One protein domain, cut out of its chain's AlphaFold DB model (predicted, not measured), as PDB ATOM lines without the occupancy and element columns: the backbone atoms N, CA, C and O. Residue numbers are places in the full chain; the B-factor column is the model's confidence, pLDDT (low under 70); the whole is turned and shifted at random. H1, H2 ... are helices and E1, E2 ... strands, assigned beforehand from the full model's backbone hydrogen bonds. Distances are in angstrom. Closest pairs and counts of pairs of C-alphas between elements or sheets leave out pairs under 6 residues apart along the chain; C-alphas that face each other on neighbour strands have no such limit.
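Overview. This is residues 86 to 174 of the 188 residues of the protein "Macrolide transporter subunit MacA" of Omnitrophica bacterium OLB16 (UniProt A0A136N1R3). Two small three-stranded sheets, E1 E6 E5 and E2 E3 E4, form a head that folds at a sharp corner where E4 runs on into E5; from the other end of the E3 and E4 ribbon a long loop swings away and returns through the short helix H1, and its residues 119 to 124 stick out. The last residues fold back to the head, where residues 172 to 173 pair with E3. The printed part has 89 residues with one named helix and six named strands, in the order E1 E2 E3 H1 E4 E5 E6; both sheets are antiparallel. The class is mostly strand, though under half of the residues are in named elements. The whole is loose and elongated, with a radius of gyration of the C-alphas of 16.7 A and spans of 51 by 33 by 22 A.

Along the chain. E1 is residues 86 to 88, with C-alpha 86 at (-21.093, 18.909, -53.804). E2 is residues 93 to 95, and E3, residues 98 to 106, is 25.7 A long. H1, residues 130 to 137, is 11.4 A long and begins at C-alpha 130 at (0.193, 5.139, -41.592). E4, residues 144 to 150, is 18.8 A long. E5 is residues 152 to 156, 11.3 A long, and E6 is residues 160 to 165, 15.3 A long, ending at C-alpha 165 at (-27.433, 27.384, -49.271).

Arrangement. In the sheet E2 E3 E4, E3 is the inner strand and its pairing is staggered: residues 98 to 100 pair with E2 and residues 100 to 106 with E4. E2 and E3 form a hairpin, with N 93 and O 100 at 2.8 A. E3 and E4 are antiparallel at 156 degrees, with N 103 and O 147 at 2.8 A. Residues 103 to 104 of E3 also pair, antiparallel, with residues 172 to 173. E4 runs on into E5 across one residue, at 83 degrees. E5 and E6 form a hairpin, with N 162 and O 155 at 2.8 A. E6, the inner strand of its sheet, is antiparallel to E1, with N 161 and O 87 at 2.9 A. The closest C-alphas of E3 and E5 are those of Lys 99 and Lys 152, 6.9 A apart. E4 and E6 are only just apart, at 8.4 A. H1 is not on either sheet; 3 of its 4 O i to N i+4 pairs are within hydrogen-bond range.

Size, cuts and confidence. The two C-alphas farthest apart are those of Asn 97 and Asp 121, 53.1 A. The printed part has no cut. The link from E3 to H1, 23 residues, is long, and the link from H1 to E4, 6 residues, is short but not tight. The mean pLDDT of the printed part is 72.2; residues 108 to 143 are under 70, and H1 has a mean of 45.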
ATOM      1  N   LYS A  86     -20.834  20.321 -54.112       90.81
ATOM      2  CA  LYS A  86     -21.093  18.909 -53.804       90.81
ATOM      3  C   LYS A  86     -20.316  18.493 -52.565       90.81
ATOM      4  O   LYS A  86     -19.100  18.659 -52.530       90.81
ATOM      5  N   ILE A  87     -20.998  17.899 -51.589       91.81
ATOM      6  CA  ILE A  87     -20.357  17.387 -50.371       91.81
ATOM      7  C   ILE A  87     -20.710  15.911 -50.154       91.81
ATOM      8  O   ILE A  87     -21.805  15.489 -50.546       91.81
ATOM      9  N   PRO A  88     -19.816  15.110 -49.547       92.00
ATOM     10  CA  PRO A  88     -20.142  13.750 -49.133       92.00
ATOM     11  C   PRO A  88     -21.322  13.745 -48.162       92.00
ATOM     12  O   PRO A  88     -21.414  14.615 -47.294       92.00
ATOM     13  N   LEU A  89     -22.209  12.756 -48.285       91.19
ATOM     14  CA  LEU A  89     -23.381  12.649 -47.413       91.19
ATOM     15  C   LEU A  89     -22.974  12.492 -45.937       91.19
ATOM     16  O   LEU A  89     -23.620  13.047 -45.055       91.19
ATOM     17  N   GLU A  90     -21.846  11.828 -45.686       90.56
ATOM     18  CA  GLU A  90     -21.251  11.630 -44.360       90.56
ATOM     19  C   GLU A  90     -20.848  12.934 -43.654       90.56
ATOM     20  O   GLU A  90     -20.760  12.976 -42.428       90.56
ATOM     21  N   ALA A  91     -20.624  14.014 -44.408       91.12
ATOM     22  CA  ALA A  91     -20.305  15.332 -43.857       91.12
ATOM     23  C   ALA A  91     -21.536  16.050 -43.272       91.12
ATOM     24  O   ALA A  91     -21.401  17.076 -42.598       91.12
ATOM     25  N   ILE A  92     -22.741  15.560 -43.582       92.38
ATOM     26  CA  ILE A  92     -24.002  16.181 -43.193       92.38
ATOM     27  C   ILE A  92     -24.485  15.555 -41.889       92.38
ATOM     28  O   ILE A  92     -24.931  14.410 -41.839       92.38
ATOM     29  N   GLU A  93     -24.491  16.354 -40.829       91.62
ATOM     30  CA  GLU A  93     -25.169  16.012 -39.587       91.62
ATOM     31  C   GLU A  93     -26.657  16.359 -39.717       91.62
ATOM     32  O   GLU A  93     -27.045  17.531 -39.665       91.62
ATOM     33  N   GLN A  94     -27.507  15.345 -39.872       89.00
ATOM     34  CA  GLN A  94     -28.957  15.525 -39.842       89.00
ATOM     35  C   GLN A  94     -29.494  15.300 -38.421       89.00
ATOM     36  O   GLN A  94     -29.350  14.219 -37.851       89.00
ATOM     37  N   LYS A  95     -30.134  16.326 -37.848       87.81
ATOM     38  CA  LYS A  95     -30.889  16.233 -36.589       87.81
ATOM     39  C   LYS A  95     -32.294  16.778 -36.798       87.81
ATOM     40  O   LYS A  95     -32.458  17.957 -37.115       87.81
ATOM     41  N   GLU A  96     -33.284  15.909 -36.598       86.50
ATOM     42  CA  GLU A  96     -34.701  16.185 -36.861       86.50
ATOM     43  C   GLU A  96     -34.895  16.739 -38.286       86.50
ATOM     44  O   GLU A  96     -34.596  16.044 -39.258       86.50
ATOM     45  N   ASN A  97     -35.325  17.998 -38.406       85.44
ATOM     46  CA  ASN A  97     -35.552  18.696 -39.672       85.44
ATOM     47  C   ASN A  97     -34.414  19.653 -40.067       85.44
ATOM     48  O   ASN A  97     -34.568  20.418 -41.016       85.44
ATOM     49  N   THR A  98     -33.278  19.632 -39.362       88.69
ATOM     50  CA  THR A  98     -32.132  20.505 -39.666       88.69
ATOM     51  C   THR A  98     -30.935  19.700 -40.160       88.69
ATOM     52  O   THR A  98     -30.558  18.688 -39.564       88.69
ATOM     53  N   LYS A  99     -30.323  20.170 -41.252       93.25
ATOM     54  CA  LYS A  99     -29.065  19.642 -41.788       93.25
ATOM     55  C   LYS A  99     -27.952  20.627 -41.473       93.25
ATOM     56  O   LYS A  99     -28.073  21.816 -41.762       93.25
ATOM     57  N   LYS A 100     -26.876  20.149 -40.859       93.31
ATOM     58  CA  LYS A 100     -25.733  20.976 -40.467       93.31
ATOM     59  C   LYS A 100     -24.443  20.379 -40.997       93.31
ATOM     60  O   LYS A 100     -24.304  19.164 -41.083       93.31
ATOM     61  N   VAL A 101     -23.494  21.247 -41.312       92.19
ATOM     62  CA  VAL A 101     -22.117  20.881 -41.657       92.19
ATOM     63  C   VAL A 101     -21.165  21.596 -40.713       92.19
ATOM     64  O   VAL A 101     -21.469  22.683 -40.212       92.19
ATOM     65  N   THR A 102     -20.002  21.001 -40.477       90.50
ATOM     66  CA  THR A 102     -18.943  21.631 -39.685       90.50
ATOM     67  C   THR A 102     -17.896  22.210 -40.628       90.50
ATOM     68  O   THR A 102     -17.196  21.465 -41.312       90.50
ATOM     69  N   LEU A 103     -17.807  23.539 -40.675       88.00
ATOM     70  CA  LEU A 103     -16.791  24.256 -41.439       88.00
ATOM     71  C   LEU A 103     -15.505  24.387 -40.624       88.00
ATOM     72  O   LEU A 103     -15.560  24.629 -39.417       88.00
ATOM     73  N   LEU A 104     -14.368  24.275 -41.304       85.06
ATOM     74  CA  LEU A 104     -13.034  24.480 -40.753       85.06
ATOM     75  C   LEU A 104     -12.479  25.810 -41.266       85.06
ATOM     76  O   LEU A 104     -12.391  26.029 -42.472       85.06
ATOM     77  N   THR A 105     -12.104  26.710 -40.359       80.94
ATOM     78  CA  THR A 105     -11.438  27.977 -40.709       80.94
ATOM     79  C   THR A 105     -10.040  27.990 -40.117       80.94
ATOM     80  O   THR A 105      -9.883  27.694 -38.938       80.94
ATOM     81  N   LEU A 106      -9.023  28.324 -40.911       75.56
ATOM     82  CA  LEU A 106      -7.660  28.474 -40.401       75.56
ATOM     83  C   LEU A 106      -7.598  29.617 -39.381       75.56
ATOM     84  O   LEU A 106      -8.056  30.728 -39.661       75.56
ATOM     85  N   LYS A 107      -6.995  29.356 -38.218       75.81
ATOM     86  CA  LYS A 107      -6.677  30.404 -37.245       75.81
ATOM     87  C   LYS A 107      -5.682  31.393 -37.854       75.81
ATOM     88  O   LYS A 107      -4.806  31.029 -38.637       75.81
ATOM     89  N   GLN A 108      -5.808  32.666 -37.500       60.25
ATOM     90  CA  GLN A 108      -4.979  33.728 -38.065       60.25
ATOM     91  C   GLN A 108      -3.491  33.492 -37.742       60.25
ATOM     92  O   GLN A 108      -3.120  33.354 -36.580       60.25
ATOM     93  N   GLY A 109      -2.643  33.415 -38.776       61.12
ATOM     94  CA  GLY A 109      -1.214  33.086 -38.644       61.12
ATOM     95  C   GLY A 109      -0.876  31.591 -38.728       61.12
ATOM     96  O   GLY A 109       0.304  31.246 -38.722       61.12
ATOM     97  N   ALA A 110      -1.872  30.706 -38.854       56.66
ATOM     98  CA  ALA A 110      -1.653  29.302 -39.181       56.66
ATOM     99  C   ALA A 110      -1.356  29.155 -40.679       56.66
ATOM    100  O   ALA A 110      -2.199  29.457 -41.524       56.66
ATOM    101  N   VAL A 111      -0.161  28.673 -41.008       56.28
ATOM    102  CA  VAL A 111       0.160  28.204 -42.358       56.28
ATOM    103  C   VAL A 111      -0.085  26.693 -42.349       56.28
ATOM    104  O   VAL A 111       0.542  26.014 -41.530       56.28
ATOM    105  N   PRO A 112      -1.014  26.149 -43.159       53.28
ATOM    106  CA  PRO A 112      -1.082  24.707 -43.337       53.28
ATOM    107  C   PRO A 112       0.272  24.263 -43.892       53.28
ATOM    108  O   PRO A 112       0.771  24.869 -44.842       53.28
ATOM    109  N   ASP A 113       0.890  23.277 -43.243       50.41
ATOM    110  CA  ASP A 113       2.164  22.714 -43.692       50.41
ATOM    111  C   ASP A 113       2.004  22.346 -45.178       50.41
ATOM    112  O   ASP A 113       0.996  21.702 -45.511       50.41
ATOM    113  N   PRO A 114       2.880  22.804 -46.099       46.62
ATOM    114  CA  PRO A 114       2.812  22.359 -47.481       46.62
ATOM    115  C   PRO A 114       2.763  20.837 -47.471       46.62
ATOM    116  O   PRO A 114       3.573  20.191 -46.810       46.62
ATOM    117  N   THR A 115       1.769  20.278 -48.166       45.34
ATOM    118  CA  THR A 115       1.630  18.836 -48.356       45.34
ATOM    119  C   THR A 115       3.021  18.284 -48.656       45.34
ATOM    120  O   THR A 115       3.634  18.793 -49.601       45.34
ATOM    121  N   PRO A 116       3.567  17.341 -47.861       44.62
ATOM    122  CA  PRO A 116       4.887  16.811 -48.145       44.62
ATOM    123  C   PRO A 116       4.819  16.230 -49.553       44.62
ATOM    124  O   PRO A 116       4.114  15.258 -49.820       44.62
ATOM    125  N   THR A 117       5.462  16.918 -50.491       39.41
ATOM    126  CA  THR A 117       5.677  16.381 -51.824       39.41
ATOM    127  C   THR A 117       6.684  15.268 -51.594       39.41
ATOM    128  O   THR A 117       7.740  15.576 -51.035       39.41
ATOM    129  N   PRO A 118       6.386  14.000 -51.934       44.88
ATOM    130  CA  PRO A 118       7.385  12.951 -51.825       44.88
ATOM    131  C   PRO A 118       8.572  13.401 -52.671       44.88
ATOM    132  O   PRO A 118       8.454  13.533 -53.889       44.88
ATOM    133  N   THR A 119       9.679  13.756 -52.025       43.81
ATOM    134  CA  THR A 119      10.910  14.047 -52.754       43.81
ATOM    135  C   THR A 119      11.479  12.700 -53.179       43.81
ATOM    136  O   THR A 119      11.509  11.764 -52.384       43.81
ATOM    137  N   GLU A 120      11.881  12.575 -54.448       48.03
ATOM    138  CA  GLU A 120      12.380  11.317 -55.040       48.03
ATOM    139  C   GLU A 120      13.590  10.716 -54.291       48.03
ATOM    140  O   GLU A 120      13.940   9.558 -54.518       48.03
ATOM    141  N   ASP A 121      14.197  11.464 -53.366       47.88
ATOM    142  CA  ASP A 121      15.358  11.061 -52.573       47.88
ATOM    143  C   ASP A 121      15.026  10.422 -51.204       47.88
ATOM    144  O   ASP A 121      15.934   9.929 -50.528       47.88
ATOM    145  N   GLU A 122      13.757  10.360 -50.780       45.66
ATOM    146  CA  GLU A 122      13.375   9.750 -49.495       45.66
ATOM    147  C   GLU A 122      13.049   8.251 -49.671       45.66
ATOM    148  O   GLU A 122      11.918   7.842 -49.927       45.66
ATOM    149  N   LYS A 123      14.083   7.401 -49.578       47.03
ATOM    150  CA  LYS A 123      13.985   5.932 -49.749       47.03
ATOM    151  C   LYS A 123      13.196   5.188 -48.666       47.03
ATOM    152  O   LYS A 123      12.981   3.989 -48.819       47.03
ATOM    153  N   ASP A 124      12.745   5.881 -47.630       46.00
ATOM    154  CA  ASP A 124      11.841   5.351 -46.619       46.00
ATOM    155  C   ASP A 124      10.706   6.367 -46.419       46.00
ATOM    156  O   ASP A 124      10.989   7.497 -46.021       46.00
ATOM    157  N   PRO A 125       9.431   6.019 -46.690       46.34
ATOM    158  CA  PRO A 125       8.323   6.901 -46.347       46.34
ATOM    159  C   PRO A 125       8.355   7.206 -44.838       46.34
ATOM    160  O   PRO A 125       8.716   6.321 -44.050       46.34
ATOM    161  N   PRO A 126       7.972   8.422 -44.406       45.09
ATOM    162  CA  PRO A 126       8.002   8.773 -42.998       45.09
ATOM    163  C   PRO A 126       7.094   7.836 -42.193       45.09
ATOM    164  O   PRO A 126       5.873   7.902 -42.302       45.09
ATOM    165  N   GLY A 127       7.718   6.998 -41.361       43.47
ATOM    166  CA  GLY A 127       7.090   6.278 -40.253       43.47
ATOM    167  C   GLY A 127       6.263   5.050 -40.641       43.47
ATOM    168  O   GLY A 127       5.331   5.102 -41.433       43.47
ATOM    169  N   LYS A 128       6.566   3.922 -39.995       39.34
ATOM    170  CA  LYS A 128       5.918   2.611 -40.161       39.34
ATOM    171  C   LYS A 128       4.458   2.521 -39.700       39.34
ATOM    172  O   LYS A 128       3.883   1.445 -39.802       39.34
ATOM    173  N   ASP A 129       3.852   3.625 -39.288       42.16
ATOM    174  CA  ASP A 129       2.468   3.681 -38.851       42.16
ATOM    175  C   ASP A 129       1.755   4.735 -39.698       42.16
ATOM    176  O   ASP A 129       1.884   5.937 -39.474       42.16
ATOM    177  N   SER A 130       0.996   4.280 -40.700       50.56
ATOM    178  CA  SER A 130       0.193   5.139 -41.592       50.56
ATOM    179  C   SER A 130      -0.678   6.164 -40.845       50.56
ATOM    180  O   SER A 130      -1.056   7.190 -41.404       50.56
ATOM    181  N   GLU A 131      -0.953   5.918 -39.565       43.28
ATOM    182  CA  GLU A 131      -1.690   6.795 -38.669       43.28
ATOM    183  C   GLU A 131      -0.970   8.116 -38.345       43.28
ATOM    184  O   GLU A 131      -1.629   9.155 -38.264       43.28
ATOM    185  N   ASP A 132       0.358   8.120 -38.198       42.06
ATOM    186  CA  ASP A 132       1.124   9.319 -37.819       42.06
ATOM    187  C   ASP A 132       1.287  10.304 -38.984       42.06
ATOM    188  O   ASP A 132       1.278  11.524 -38.785       42.06
ATOM    189  N   TYR A 133       1.336   9.793 -40.217       44.38
ATOM    190  CA  TYR A 133       1.405  10.603 -41.435       44.38
ATOM    191  C   TYR A 133       0.126  11.437 -41.647       44.38
ATOM    192  O   TYR A 133       0.186  12.648 -41.873       44.38
ATOM    193  N   TYR A 134      -1.061  10.838 -41.477       46.16
ATOM    194  CA  TYR A 134      -2.324  11.587 -41.569       46.16
ATOM    195  C   TYR A 134      -2.531  12.537 -40.377       46.16
ATOM    196  O   TYR A 134      -3.067  13.640 -40.546       46.16
ATOM    197  N   LYS A 135      -2.053  12.165 -39.179       45.38
ATOM    198  CA  LYS A 135      -2.090  13.023 -37.981       45.38
ATOM    199  C   LYS A 135      -1.188  14.255 -38.094       45.38
ATOM    200  O   LYS A 135      -1.497  15.285 -37.500       45.38
ATOM    201  N   THR A 136      -0.106  14.203 -38.862       44.00
ATOM    202  CA  THR A 136       0.804  15.349 -39.040       44.00
ATOM    203  C   THR A 136       0.395  16.258 -40.200       44.00
ATOM    204  O   THR A 136       0.414  17.475 -40.022       44.00
ATOM    205  N   ALA A 137      -0.080  15.708 -41.324       44.19
ATOM    206  CA  ALA A 137      -0.522  16.495 -42.484       44.19
ATOM    207  C   ALA A 137      -1.875  17.214 -42.280       44.19
ATOM    208  O   ALA A 137      -2.081  18.310 -42.797       44.19
ATOM    209  N   PHE A 138      -2.797  16.632 -41.500       47.44
ATOM    210  CA  PHE A 138      -4.132  17.207 -41.247       47.44
ATOM    211  C   PHE A 138      -4.538  17.223 -39.764       47.44
ATOM    212  O   PHE A 138      -5.526  17.857 -39.396       47.44
ATOM    213  N   GLY A 139      -3.796  16.537 -38.891       46.19
ATOM    214  CA  GLY A 139      -4.206  16.259 -37.510       46.19
ATOM    215  C   GLY A 139      -3.727  17.245 -36.445       46.19
ATOM    216  O   GLY A 139      -3.972  17.005 -35.259       46.19
ATOM    217  N   LYS A 140      -3.149  18.402 -36.801       55.00
ATOM    218  CA  LYS A 140      -3.094  19.518 -35.842       55.00
ATOM    219  C   LYS A 140      -4.497  20.123 -35.706       55.00
ATOM    220  O   LYS A 140      -4.787  21.171 -36.278       55.00
ATOM    221  N   LYS A 141      -5.351  19.468 -34.901       52.88
ATOM    222  CA  LYS A 141      -6.690  19.942 -34.476       52.88
ATOM    223  C   LYS A 141      -6.686  21.411 -34.041       52.88
ATOM    224  O   LYS A 141      -7.699  22.084 -34.151       52.88
ATOM    225  N   ASP A 142      -5.544  21.907 -33.576       63.12
ATOM    226  CA  ASP A 142      -5.397  23.258 -33.053       63.12
ATOM    227  C   ASP A 142      -5.219  24.359 -34.122       63.12
ATOM    228  O   ASP A 142      -5.268  25.539 -33.783       63.12
ATOM    229  N   LEU A 143      -5.045  24.016 -35.406       67.12
ATOM    230  CA  LEU A 143      -4.904  25.012 -36.484       67.12
ATOM    231  C   LEU A 143      -6.242  25.538 -37.015       67.12
ATOM    232  O   LEU A 143      -6.269  26.599 -37.642       67.12
ATOM    233  N   TYR A 144      -7.337  24.814 -36.775       75.19
ATOM    234  CA  TYR A 144      -8.643  25.124 -37.343       75.19
ATOM    235  C   TYR A 144      -9.665  25.449 -36.254       75.19
ATOM    236  O   TYR A 144      -9.725  24.804 -35.210       75.19
ATOM    237  N   GLU A 145     -10.496  26.449 -36.516       83.00
ATOM    238  CA  GLU A 145     -11.715  26.718 -35.763       83.00
ATOM    239  C   GLU A 145     -12.896  26.014 -36.429       83.00
ATOM    240  O   GLU A 145     -13.111  26.135 -37.639       83.00
ATOM    241  N   GLU A 146     -13.665  25.281 -35.624       89.06
ATOM    242  CA  GLU A 146     -14.863  24.578 -36.070       89.06
ATOM    243  C   GLU A 146     -16.093  25.471 -35.915       89.06
ATOM    244  O   GLU A 146     -16.421  25.928 -34.817       89.06
ATOM    245  N   LYS A 147     -16.829  25.671 -37.009       89.62
ATOM    246  CA  LYS A 147     -18.110  26.378 -36.992       89.62
ATOM    247  C   LYS A 147     -19.197  25.518 -37.614       89.62
ATOM    248  O   LYS A 147     -19.147  25.206 -38.802       89.62
ATOM    249  N   LYS A 148     -20.224  25.187 -36.829       91.75
ATOM    250  CA  LYS A 148     -21.420  24.516 -37.350       91.75
ATOM    251  C   LYS A 148     -22.301  25.509 -38.094       91.75
ATOM    252  O   LYS A 148     -22.668  26.546 -37.541       91.75
ATOM    253  N   VAL A 149     -22.649  25.174 -39.328       92.31
ATOM    254  CA  VAL A 149     -23.514  25.985 -40.184       92.31
ATOM    255  C   VAL A 149     -24.665  25.128 -40.684       92.31
ATOM    256  O   VAL A 149     -24.481  23.965 -41.039       92.31
ATOM    257  N   GLU A 150     -25.867  25.693 -40.652       93.56
ATOM    258  CA  GLU A 150     -27.050  25.060 -41.221       93.56
ATOM    259  C   GLU A 150     -27.026  25.189 -42.741       93.56
ATOM    260  O   GLU A 150     -26.705  26.250 -43.278       93.56
ATOM    261  N   VAL A 151     -27.347  24.093 -43.422       93.56
ATOM    262  CA  VAL A 151     -27.302  24.014 -44.878       93.56
ATOM    263  C   VAL A 151     -28.626  23.537 -45.430       93.56
ATOM    264  O   VAL A 151     -29.300  22.686 -44.844       93.56
ATOM    265  N   LYS A 152     -28.969  24.041 -46.612       91.94
ATOM    266  CA  LYS A 152     -30.042  23.467 -47.421       91.94
ATOM    267  C   LYS A 152     -29.426  22.623 -48.519       91.94
ATOM    268  O   LYS A 152     -28.484  23.049 -49.185       91.94
ATOM    269  N   THR A 153     -29.974  21.430 -48.712       92.00
ATOM    270  CA  THR A 153     -29.520  20.490 -49.742       92.00
ATOM    271  C   THR A 153     -30.563  20.352 -50.840       92.00
ATOM    272  O   THR A 153     -31.751  20.281 -50.529       92.00
ATOM    273  N   GLY A 154     -30.120  20.261 -52.091       89.94
ATOM    274  CA  GLY A 154     -30.965  19.981 -53.249       89.94
ATOM    275  C   GLY A 154     -30.831  18.530 -53.710       89.94
ATOM    276  O   GLY A 154     -31.028  17.595 -52.929       89.94
ATOM    277  N   LEU A 155     -30.477  18.361 -54.988       90.38
ATOM    278  CA  LEU A 155     -30.147  17.071 -55.600       90.38
ATOM    279  C   LEU A 155     -29.167  16.287 -54.723       90.38
ATOM    280  O   LEU A 155     -28.166  16.823 -54.248       90.38
ATOM    281  N   SER A 156     -29.466  15.017 -54.491       89.81
ATOM    282  CA  SER A 156     -28.635  14.129 -53.685       89.81
ATOM    283  C   SER A 156     -28.807  12.690 -54.144       89.81
ATOM    284  O   SER A 156     -29.816  12.334 -54.755       89.81
ATOM    285  N   ASN A 157     -27.801  11.876 -53.854       88.06
ATOM    286  CA  ASN A 157     -27.844  10.432 -54.008       88.06
ATOM    287  C   ASN A 157     -27.273   9.761 -52.748       88.06
ATOM    288  O   ASN A 157     -27.084  10.409 -51.719       88.06
ATOM    289  N   GLU A 158     -26.999   8.462 -52.823       86.94
ATOM    290  CA  GLU A 158     -26.513   7.671 -51.685       86.94
ATOM    291  C   GLU A 158     -25.104   8.066 -51.205       86.94
ATOM    292  O   GLU A 158     -24.714   7.720 -50.095       86.94
ATOM    293  N   ILE A 159     -24.340   8.802 -52.019       88.31
ATOM    294  CA  ILE A 159     -22.927   9.119 -51.766       88.31
ATOM    295  C   ILE A 159     -22.737  10.607 -51.454       88.31
ATOM    296  O   ILE A 159     -21.910  10.982 -50.620       88.31
ATOM    297  N   TRP A 160     -23.469  11.484 -52.138       91.69
ATOM    298  CA  TRP A 160     -23.268  12.926 -52.072       91.69
ATOM    299  C   TRP A 160     -24.580  13.706 -52.060       91.69
ATOM    300  O   TRP A 160     -25.623  13.247 -52.524       91.69
ATOM    301  N   ALA A 161     -24.501  14.944 -51.580       92.44
ATOM    302  CA  ALA A 161     -25.572  15.924 -51.689       92.44
ATOM    303  C   ALA A 161     -25.047  17.248 -52.256       92.44
ATOM    304  O   ALA A 161     -23.928  17.673 -51.961       92.44
ATOM    305  N   VAL A 162     -25.873  17.905 -53.068       91.81
ATOM    306  CA  VAL A 162     -25.674  19.297 -53.475       91.81
ATOM    307  C   VAL A 162     -26.126  20.200 -52.342       91.81
ATOM    308  O   VAL A 162     -27.272  20.108 -51.896       91.81
ATOM    309  N   VAL A 163     -25.258  21.112 -51.920       92.44
ATOM    310  CA  VAL A 163     -25.600  22.213 -51.023       92.44
ATOM    311  C   VAL A 163     -26.013  23.416 -51.859       92.44
ATOM    312  O   VAL A 163     -25.246  23.886 -52.694       92.44
ATOM    313  N   VAL A 164     -27.232  23.904 -51.628       90.62
ATOM    314  CA  VAL A 164     -27.788  25.073 -52.328       90.62
ATOM    315  C   VAL A 164     -27.661  26.355 -51.507       90.62
ATOM    316  O   VAL A 164     -27.586  27.440 -52.071       90.62
ATOM    317  N   GLU A 165     -27.608  26.246 -50.178       89.56
ATOM    318  CA  GLU A 165     -27.433  27.384 -49.271       89.56
ATOM    319  C   GLU A 165     -26.624  26.981 -48.034       89.56
ATOM    320  O   GLU A 165     -26.695  25.840 -47.577       89.56
ATOM    321  N   GLY A 166     -25.912  27.952 -47.453       86.31
ATOM    322  CA  GLY A 166     -25.222  27.813 -46.163       86.31
ATOM    323  C   GLY A 166     -23.706  27.620 -46.254       86.31
ATOM    324  O   GLY A 166     -23.024  27.732 -45.241       86.31
ATOM    325  N   ILE A 167     -23.149  27.398 -47.447       88.25
ATOM    326  CA  ILE A 167     -21.702  27.237 -47.654       88.25
ATOM    327  C   ILE A 167     -21.245  28.147 -48.799       88.25
ATOM    328  O   ILE A 167     -22.003  28.405 -49.729       88.25
ATOM    329  N   LYS A 168     -20.014  28.658 -48.702       85.94
ATOM    330  CA  LYS A 168     -19.339  29.401 -49.773       85.94
ATOM    331  C   LYS A 168     -18.369  28.489 -50.518       85.94
ATOM    332  O   LYS A 168     -17.861  27.533 -49.932       85.94
ATOM    333  N   ASP A 169     -18.057  28.834 -51.759       79.62
ATOM    334  CA  ASP A 169     -17.039  28.130 -52.536       79.62
ATOM    335  C   ASP A 169     -15.713  28.030 -51.771       79.62
ATOM    336  O   ASP A 169     -15.336  28.937 -51.025       79.62
ATOM    337  N   GLN A 170     -15.020  26.904 -51.959       79.31
ATOM    338  CA  GLN A 170     -13.730  26.587 -51.326       79.31
ATOM    339  C   GLN A 170     -13.754  26.479 -49.789       79.31
ATOM    340  O   GLN A 170     -12.699  26.452 -49.157       79.31
ATOM    341  N   ALA A 171     -14.930  26.381 -49.162       83.31
ATOM    342  CA  ALA A 171     -15.009  26.104 -47.733       83.31
ATOM    343  C   ALA A 171     -14.432  24.718 -47.398       83.31
ATOM    344  O   ALA A 171     -14.756  23.720 -48.042       83.31
ATOM    345  N   LEU A 172     -13.621  24.651 -46.343       84.62
ATOM    346  CA  LEU A 172     -13.156  23.385 -45.786       84.62
ATOM    347  C   LEU A 172     -14.248  22.801 -44.892       84.62
ATOM    348  O   LEU A 172     -14.770  23.482 -44.007       84.62
ATOM    349  N   ILE A 173     -14.592  21.538 -45.122       85.69
ATOM    350  CA  ILE A 173     -15.646  20.831 -44.395       85.69
ATOM    351  C   ILE A 173     -15.018  19.647 -43.675       85.69
ATOM    352  O   ILE A 173     -14.237  18.894 -44.253       85.69
ATOM    353  N   LYS A 174     -15.372  19.481 -42.404       85.81
ATOM    354  CA  LYS A 174     -14.933  18.347 -41.598       85.81
ATOM    355  C   LYS A 174     -15.728  17.096 -41.973       85.81
ATOM    356  O   LYS A 174     -16.953  17.094 -41.881       85.81
TER     357      LYS A 174